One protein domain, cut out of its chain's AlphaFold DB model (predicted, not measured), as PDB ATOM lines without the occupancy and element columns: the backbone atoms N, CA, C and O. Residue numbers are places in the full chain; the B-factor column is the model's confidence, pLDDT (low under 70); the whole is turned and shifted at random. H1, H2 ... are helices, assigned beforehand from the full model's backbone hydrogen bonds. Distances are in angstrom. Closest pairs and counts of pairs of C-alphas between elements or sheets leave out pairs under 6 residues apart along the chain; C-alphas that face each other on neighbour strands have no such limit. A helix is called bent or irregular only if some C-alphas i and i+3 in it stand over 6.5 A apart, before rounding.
ATOM      1  N   ILE A  39     -39.218   0.625 -13.810       89.25
ATOM      2  CA  ILE A  39     -38.979   0.771 -12.374       89.25
ATOM      3  C   ILE A  39     -39.847   1.932 -11.908       89.25
ATOM      4  O   ILE A  39     -39.736   3.036 -12.442       89.25
ATOM      5  N   ILE A  40     -40.700   1.683 -10.919       89.62
ATOM      6  CA  ILE A  40     -41.571   2.693 -10.323       89.62
ATOM      7  C   ILE A  40     -41.116   2.887  -8.881       89.62
ATOM      8  O   ILE A  40     -41.094   1.937  -8.104       89.62
ATOM      9  N   LYS A  41     -40.748   4.120  -8.520       92.56
ATOM     10  CA  LYS A  41     -40.524   4.495  -7.123       92.56
ATOM     11  C   LYS A  41     -41.822   5.073  -6.574       92.56
ATOM     12  O   LYS A  41     -42.286   6.096  -7.069       92.56
ATOM     13  N   ILE A  42     -42.380   4.425  -5.558       93.56
ATOM     14  CA  ILE A  42     -43.577   4.886  -4.855       93.56
ATOM     15  C   ILE A  42     -43.128   5.441  -3.505       93.56
ATOM     16  O   ILE A  42     -42.325   4.825  -2.806       93.56
ATOM     17  N   GLU A  43     -43.603   6.634  -3.164       95.38
ATOM     18  CA  GLU A  43     -43.372   7.247  -1.857       95.38
ATOM     19  C   GLU A  43     -44.623   7.094  -1.001       95.38
ATOM     20  O   GLU A  43     -45.732   6.986  -1.529       95.38
ATOM     21  N   ILE A  44     -44.434   7.070   0.318       96.06
ATOM     22  CA  ILE A  44     -45.562   6.970   1.234       96.06
ATOM     23  C   ILE A  44     -46.496   8.177   1.026       96.06
ATOM     24  O   ILE A  44     -46.014   9.315   0.973       96.06
ATOM     25  N   PRO A  45     -47.812   7.963   0.866       95.38
ATOM     26  CA  PRO A  45     -48.752   9.064   0.723       95.38
ATOM     27  C   PRO A  45     -48.804   9.922   1.991       95.38
ATOM     28  O   PRO A  45     -48.655   9.419   3.104       95.38
ATOM     29  N   LYS A  46     -49.060  11.223   1.820       96.50
ATOM     30  CA  LYS A  46     -49.254  12.139   2.953       96.50
ATOM     31  C   LYS A  46     -50.444  11.690   3.802       96.50
ATOM     32  O   LYS A  46     -51.503  11.407   3.245       96.50
ATOM     33  N   GLY A  47     -50.288  11.701   5.123       97.38
ATOM     34  CA  GLY A  47     -51.328  11.297   6.073       97.38
ATOM     35  C   GLY A  47     -51.337   9.804   6.408       97.38
ATOM     36  O   GLY A  47     -52.240   9.368   7.112       97.38
ATOM     37  N   PHE A  48     -50.358   9.040   5.914       96.50
ATOM     38  CA  PHE A  48     -50.171   7.612   6.203       96.50
ATOM     39  C   PHE A  48     -48.822   7.338   6.885       96.50
ATOM     40  O   PHE A  48     -48.330   6.210   6.885       96.50
ATOM     41  N   GLU A  49     -48.162   8.363   7.433       96.69
ATOM     42  CA  GLU A  49     -46.828   8.248   8.031       96.69
ATOM     43  C   GLU A  49     -46.782   7.260   9.213       96.69
ATOM     44  O   GLU A  49     -45.742   6.644   9.461       96.69
ATOM     45  N   ASP A  50     -47.907   7.063   9.903       97.44
ATOM     46  CA  ASP A  50     -48.107   6.070  10.965       97.44
ATOM     47  C   ASP A  50     -48.043   4.621  10.451       97.44
ATOM     48  O   ASP A  50     -47.656   3.716  11.190       97.44
ATOM     49  N   GLN A  51     -48.321   4.405   9.163       96.94
ATOM     50  CA  GLN A  51     -48.306   3.100   8.499       96.94
ATOM     51  C   GLN A  51     -46.994   2.817   7.757       96.94
ATOM     52  O   GLN A  51     -46.923   1.953   6.880       96.94
ATOM     53  N   ARG A  52     -45.913   3.534   8.089       96.50
ATOM     54  CA  ARG A  52     -44.618   3.402   7.404       96.50
ATOM     55  C   ARG A  52     -44.107   1.963   7.347       96.50
ATOM     56  O   ARG A  52     -43.521   1.574   6.341       96.50
ATOM     57  N   ALA A  53     -44.266   1.191   8.421       97.44
ATOM     58  CA  ALA A  53     -43.788  -0.189   8.458       97.44
ATOM     59  C   ALA A  53     -44.555  -1.074   7.463       97.44
ATOM     60  O   ALA A  53     -43.927  -1.793   6.689       97.44
ATOM     61  N   GLN A  54     -45.883  -0.951   7.444       97.31
ATOM     62  CA  GLN A  54     -46.780  -1.658   6.532       97.31
ATOM     63  C   GLN A  54     -46.502  -1.259   5.079       97.31
ATOM     64  O   GLN A  54     -46.362  -2.122   4.220       97.31
ATOM     65  N   PHE A  55     -46.325   0.036   4.807       97.44
ATOM     66  CA  PHE A  55     -45.975   0.525   3.474       97.44
ATOM     67  C   PHE A  55     -44.659  -0.079   2.965       97.44
ATOM     68  O   PHE A  55     -44.579  -0.518   1.822       97.44
ATOM     69  N   LEU A  56     -43.623  -0.137   3.808       96.75
ATOM     70  CA  LEU A  56     -42.336  -0.712   3.410       96.75
ATOM     71  C   LEU A  56     -42.385  -2.236   3.242       96.75
ATOM     72  O   LEU A  56     -41.615  -2.767   2.444       96.75
ATOM     73  N   SER A  57     -43.267  -2.951   3.951       97.31
ATOM     74  CA  SER A  57     -43.420  -4.397   3.743       97.31
ATOM     75  C   SER A  57     -44.045  -4.748   2.393       97.31
ATOM     76  O   SER A  57     -43.757  -5.831   1.886       97.31
ATOM     77  N   LEU A  58     -44.797  -3.827   1.770       96.75
ATOM     78  CA  LEU A  58     -45.400  -4.034   0.445       96.75
ATOM     79  C   LEU A  58     -44.369  -4.334  -0.651       96.75
ATOM     80  O   LEU A  58     -44.696  -4.979  -1.639       96.75
ATOM     81  N   GLU A  59     -43.105  -3.920  -0.483       95.12
ATOM     82  CA  GLU A  59     -42.033  -4.230  -1.443       95.12
ATOM     83  C   GLU A  59     -41.824  -5.746  -1.633       95.12
ATOM     84  O   GLU A  59     -41.319  -6.177  -2.668       95.12
ATOM     85  N   LYS A  60     -42.203  -6.558  -0.640       95.69
ATOM     86  CA  LYS A  60     -42.032  -8.019  -0.640       95.69
ATOM     87  C   LYS A  60     -43.352  -8.784  -0.556       95.69
ATOM     88  O   LYS A  60     -43.322 -10.002  -0.423       95.69
ATOM     89  N   ASP A  61     -44.473  -8.077  -0.577       97.38
ATOM     90  CA  ASP A  61     -45.801  -8.668  -0.487       97.38
ATOM     91  C   ASP A  61     -46.224  -9.171  -1.875       97.38
ATOM     92  O   ASP A  61     -46.430  -8.381  -2.797       97.38
ATOM     93  N   GLU A  62     -46.273 -10.491  -2.054       97.31
ATOM     94  CA  GLU A  62     -46.544 -11.104  -3.359       97.31
ATOM     95  C   GLU A  62     -47.959 -10.810  -3.867       97.31
ATOM     96  O   GLU A  62     -48.122 -10.573  -5.067       97.31
ATOM     97  N   ASP A  63     -48.946 -10.753  -2.969       97.75
ATOM     98  CA  ASP A  63     -50.340 -10.486  -3.321       97.75
ATOM     99  C   ASP A  63     -50.482  -9.043  -3.818       97.75
ATOM    100  O   ASP A  63     -50.995  -8.801  -4.914       97.75
ATOM    101  N   PHE A  64     -49.915  -8.080  -3.083       96.75
ATOM    102  CA  PHE A  64     -49.872  -6.681  -3.517       96.75
ATOM    103  C   PHE A  64     -49.145  -6.510  -4.860       96.75
ATOM    104  O   PHE A  64     -49.590  -5.769  -5.738       96.75
ATOM    105  N   LEU A  65     -48.012  -7.191  -5.054       96.06
ATOM    106  CA  LEU A  65     -47.262  -7.111  -6.309       96.06
ATOM    107  C   LEU A  65     -48.058  -7.675  -7.497       96.06
ATOM    108  O   LEU A  65     -47.924  -7.152  -8.609       96.06
ATOM    109  N   GLU A  66     -48.886  -8.698  -7.287       97.44
ATOM    110  CA  GLU A  66     -49.779  -9.230  -8.318       97.44
ATOM    111  C   GLU A  66     -50.915  -8.248  -8.646       97.44
ATOM    112  O   GLU A  66     -51.168  -7.990  -9.825       97.44
ATOM    113  N   GLU A  67     -51.499  -7.578  -7.646       97.00
ATOM    114  CA  GLU A  67     -52.486  -6.509  -7.868       97.00
ATOM    115  C   GLU A  67     -51.928  -5.383  -8.756       97.00
ATOM    116  O   GLU A  67     -52.601  -4.899  -9.676       97.00
ATOM    117  N   ILE A  68     -50.667  -4.984  -8.544       96.06
ATOM    118  CA  ILE A  68     -49.997  -3.982  -9.384       96.06
ATOM    119  C   ILE A  68     -49.803  -4.491 -10.821       96.06
ATOM    120  O   ILE A  68     -50.005  -3.729 -11.776       96.06
ATOM    121  N   ARG A  69     -49.442  -5.766 -11.017       95.38
ATOM    122  CA  ARG A  69     -49.310  -6.364 -12.361       95.38
ATOM    123  C   ARG A  69     -50.646  -6.382 -13.095       95.38
ATOM    124  O   ARG A  69     -50.699  -6.004 -14.270       95.38
ATOM    125  N   ASP A  70     -51.721  -6.742 -12.406       97.31
ATOM    126  CA  ASP A  70     -53.070  -6.740 -12.964       97.31
ATOM    127  C   ASP A  70     -53.545  -5.330 -13.322       97.31
ATOM    128  O   ASP A  70     -54.105  -5.117 -14.406       97.31
ATOM    129  N   LEU A  71     -53.242  -4.334 -12.484       95.75
ATOM    130  CA  LEU A  71     -53.513  -2.929 -12.781       95.75
ATOM    131  C   LEU A  71     -52.806  -2.477 -14.069       95.75
ATOM    132  O   LEU A  71     -53.434  -1.861 -14.939       95.75
ATOM    133  N   ILE A  72     -51.523  -2.813 -14.232       94.94
ATOM    134  CA  ILE A  72     -50.748  -2.499 -15.442       94.94
ATOM    135  C   ILE A  72     -51.362  -3.193 -16.666       94.94
ATOM    136  O   ILE A  72     -51.588  -2.554 -17.697       94.94
ATOM    137  N   LYS A  73     -51.699  -4.482 -16.563       95.44
ATOM    138  CA  LYS A  73     -52.325  -5.254 -17.648       95.44
ATOM    139  C   LYS A  73     -53.666  -4.659 -18.072       95.44
ATOM    140  O   LYS A  73     -53.936  -4.529 -19.272       95.44
ATOM    141  N   LYS A  74     -54.497  -4.257 -17.109       95.06
ATOM    142  CA  LYS A  74     -55.774  -3.576 -17.353       95.06
ATOM    143  C   LYS A  74     -55.552  -2.254 -18.089       95.06
ATOM    144  O   LYS A  74     -56.194  -2.015 -19.112       95.06
ATOM    145  N   ARG A  75     -54.594  -1.438 -17.634       93.38
ATOM    146  CA  ARG A  75     -54.235  -0.157 -18.261       93.38
ATOM    147  C   ARG A  75     -53.812  -0.327 -19.723       93.38
ATOM    148  O   ARG A  75     -54.381   0.330 -20.592       93.38
ATOM    149  N   LEU A  76     -52.891  -1.250 -20.001       93.56
ATOM    150  CA  LEU A  76     -52.420  -1.543 -21.362       93.56
ATOM    151  C   LEU A  76     -53.538  -2.096 -22.259       93.56
ATOM    152  O   LEU A  76     -53.601  -1.792 -23.449       93.56
ATOM    153  N   THR A  77     -54.452  -2.889 -21.694       94.38
ATOM    154  CA  THR A  77     -55.611  -3.414 -22.431       94.38
ATOM    155  C   THR A  77     -56.557  -2.296 -22.862       94.38
ATOM    156  O   THR A  77     -57.058  -2.323 -23.987       94.38
ATOM    157  N   TYR A  78     -56.801  -1.305 -22.000       92.31
ATOM    158  CA  TYR A  78     -57.615  -0.141 -22.350       92.31
ATOM    159  C   TYR A  78     -56.963   0.719 -23.426       92.31
ATOM    160  O   TYR A  78     -57.619   1.042 -24.416       92.31
ATOM    161  N   GLU A  79     -55.664   0.997 -23.296       90.00
ATOM    162  CA  GLU A  79     -54.905   1.747 -24.303       90.00
ATOM    163  C   GLU A  79     -54.937   1.045 -25.666       90.00
ATOM    164  O   GLU A  79     -55.233   1.679 -26.677       90.00
ATOM    165  N   LYS A  80     -54.769  -0.286 -25.695       91.31
ATOM    166  CA  LYS A  80     -54.895  -1.094 -26.920       91.31
ATOM    167  C   LYS A  80     -56.281  -0.991 -27.570       91.31
ATOM    168  O   LYS A  80     -56.396  -1.118 -28.784       91.31
ATOM    169  N   ARG A  81     -57.333  -0.794 -26.773       91.81
ATOM    170  CA  ARG A  81     -58.725  -0.660 -27.239       91.81
ATOM    171  C   ARG A  81     -59.125   0.788 -27.547       91.81
ATOM    172  O   ARG A  81     -60.272   1.014 -27.914       91.81
ATOM    173  N   GLY A  82     -58.224   1.759 -27.383       86.81
ATOM    174  CA  GLY A  82     -58.525   3.182 -27.569       86.81
ATOM    175  C   GLY A  82     -59.450   3.772 -26.497       86.81
ATOM    176  O   GLY A  82     -60.007   4.849 -26.692       86.81
ATOM    177  N   VAL A  83     -59.627   3.084 -25.365       82.69
ATOM    178  CA  VAL A  83     -60.468   3.535 -24.250       82.69
ATOM    179  C   VAL A  83     -59.571   4.190 -23.204       82.69
ATOM    180  O   VAL A  83     -58.563   3.613 -22.803       82.69
ATOM    181  N   LYS A  84     -59.920   5.393 -22.735       69.31
ATOM    182  CA  LYS A  84     -59.236   5.987 -21.580       69.31
ATOM    183  C   LYS A  84     -59.757   5.321 -20.302       69.31
ATOM    184  O   LYS A  84     -60.970   5.327 -20.103       69.31
ATOM    185  N   PRO A  85     -58.890   4.758 -19.445       64.88
ATOM    186  CA  PRO A  85     -59.310   4.326 -18.120       64.88
ATOM    187  C   PRO A  85     -59.789   5.550 -17.334       64.88
ATOM    188  O   PRO A  85     -59.025   6.505 -17.182       64.88
ATOM    189  N   THR A  86     -61.047   5.526 -16.901       63.09
ATOM    190  CA  THR A  86     -61.592   6.397 -15.848       63.09
ATOM    191  C   THR A  86     -61.185   5.894 -14.480       63.09
ATOM    192  O   THR A  86     -61.246   4.654 -14.295       63.09
TER     193      THR A  86
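What this domain is: This is residues 39 to 86 of the 86 residues of an uncharacterized protein of Candidatus Bathyarchaeota archaeon (UniProt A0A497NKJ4). Two helices, H1 and H2, meet near their ends as an L, with no third helix to fill the angle between them. Before H1, the unnamed stretch of residues 39 to 48 leads to the helix's far end, away from the corner; after H2, the short tail of residues 81 to 86 folds back. The printed part has 48 residues, with two named helices in the order H1, H2 and no named strand; its class is all helix. It is only just loose, close to extended, with a radius of gyration of the C-alphas of 13.9 A, and it is elongated, spanning 40 by 23 by 17 A.

How they stand to each other: Start at Ile 39 and go along to H1, residues 49 to 60, then past Asp 61, a tight link, into H2, residues 62 to 80. The two helices only just touch, and only at the corner by their link, with 3 pairs of C-alphas within 8 A. Look there at the closest C-alphas, those of Leu 58 and Phe 64, 6.5 A apart. H1 touches with residues 58 to 59 alone, H2 with 64 to 65 alone. Their lines stand at 81 degrees, about perpendicular. In H2 every O i to N i+4 pair is within hydrogen-bond range; in H1, 4 of 8 are, beside 7 of 9 O i to N i+3 pairs.

Where its parts are: Find C-alpha 49 at (-46.828, 8.248, 8.031); from there H1 runs 19.0 A to C-alpha 60. H1 is irregular: C-alphas 50 and 53 are 8.0 A apart. H2 runs 26.9 A, ending at C-alpha 80, (-54.895, -1.094, -26.920).

The domain as a whole: The two C-alphas farthest apart, those of Asp 50 and Arg 81, are 40.2 A apart. Residues 46 to 51 and 60 to 73 stand free. The printed part has no cut and ends at Thr 86, the chain's last residue. Its mean pLDDT is 93.1; residues 84 to 86 of this model are under 70.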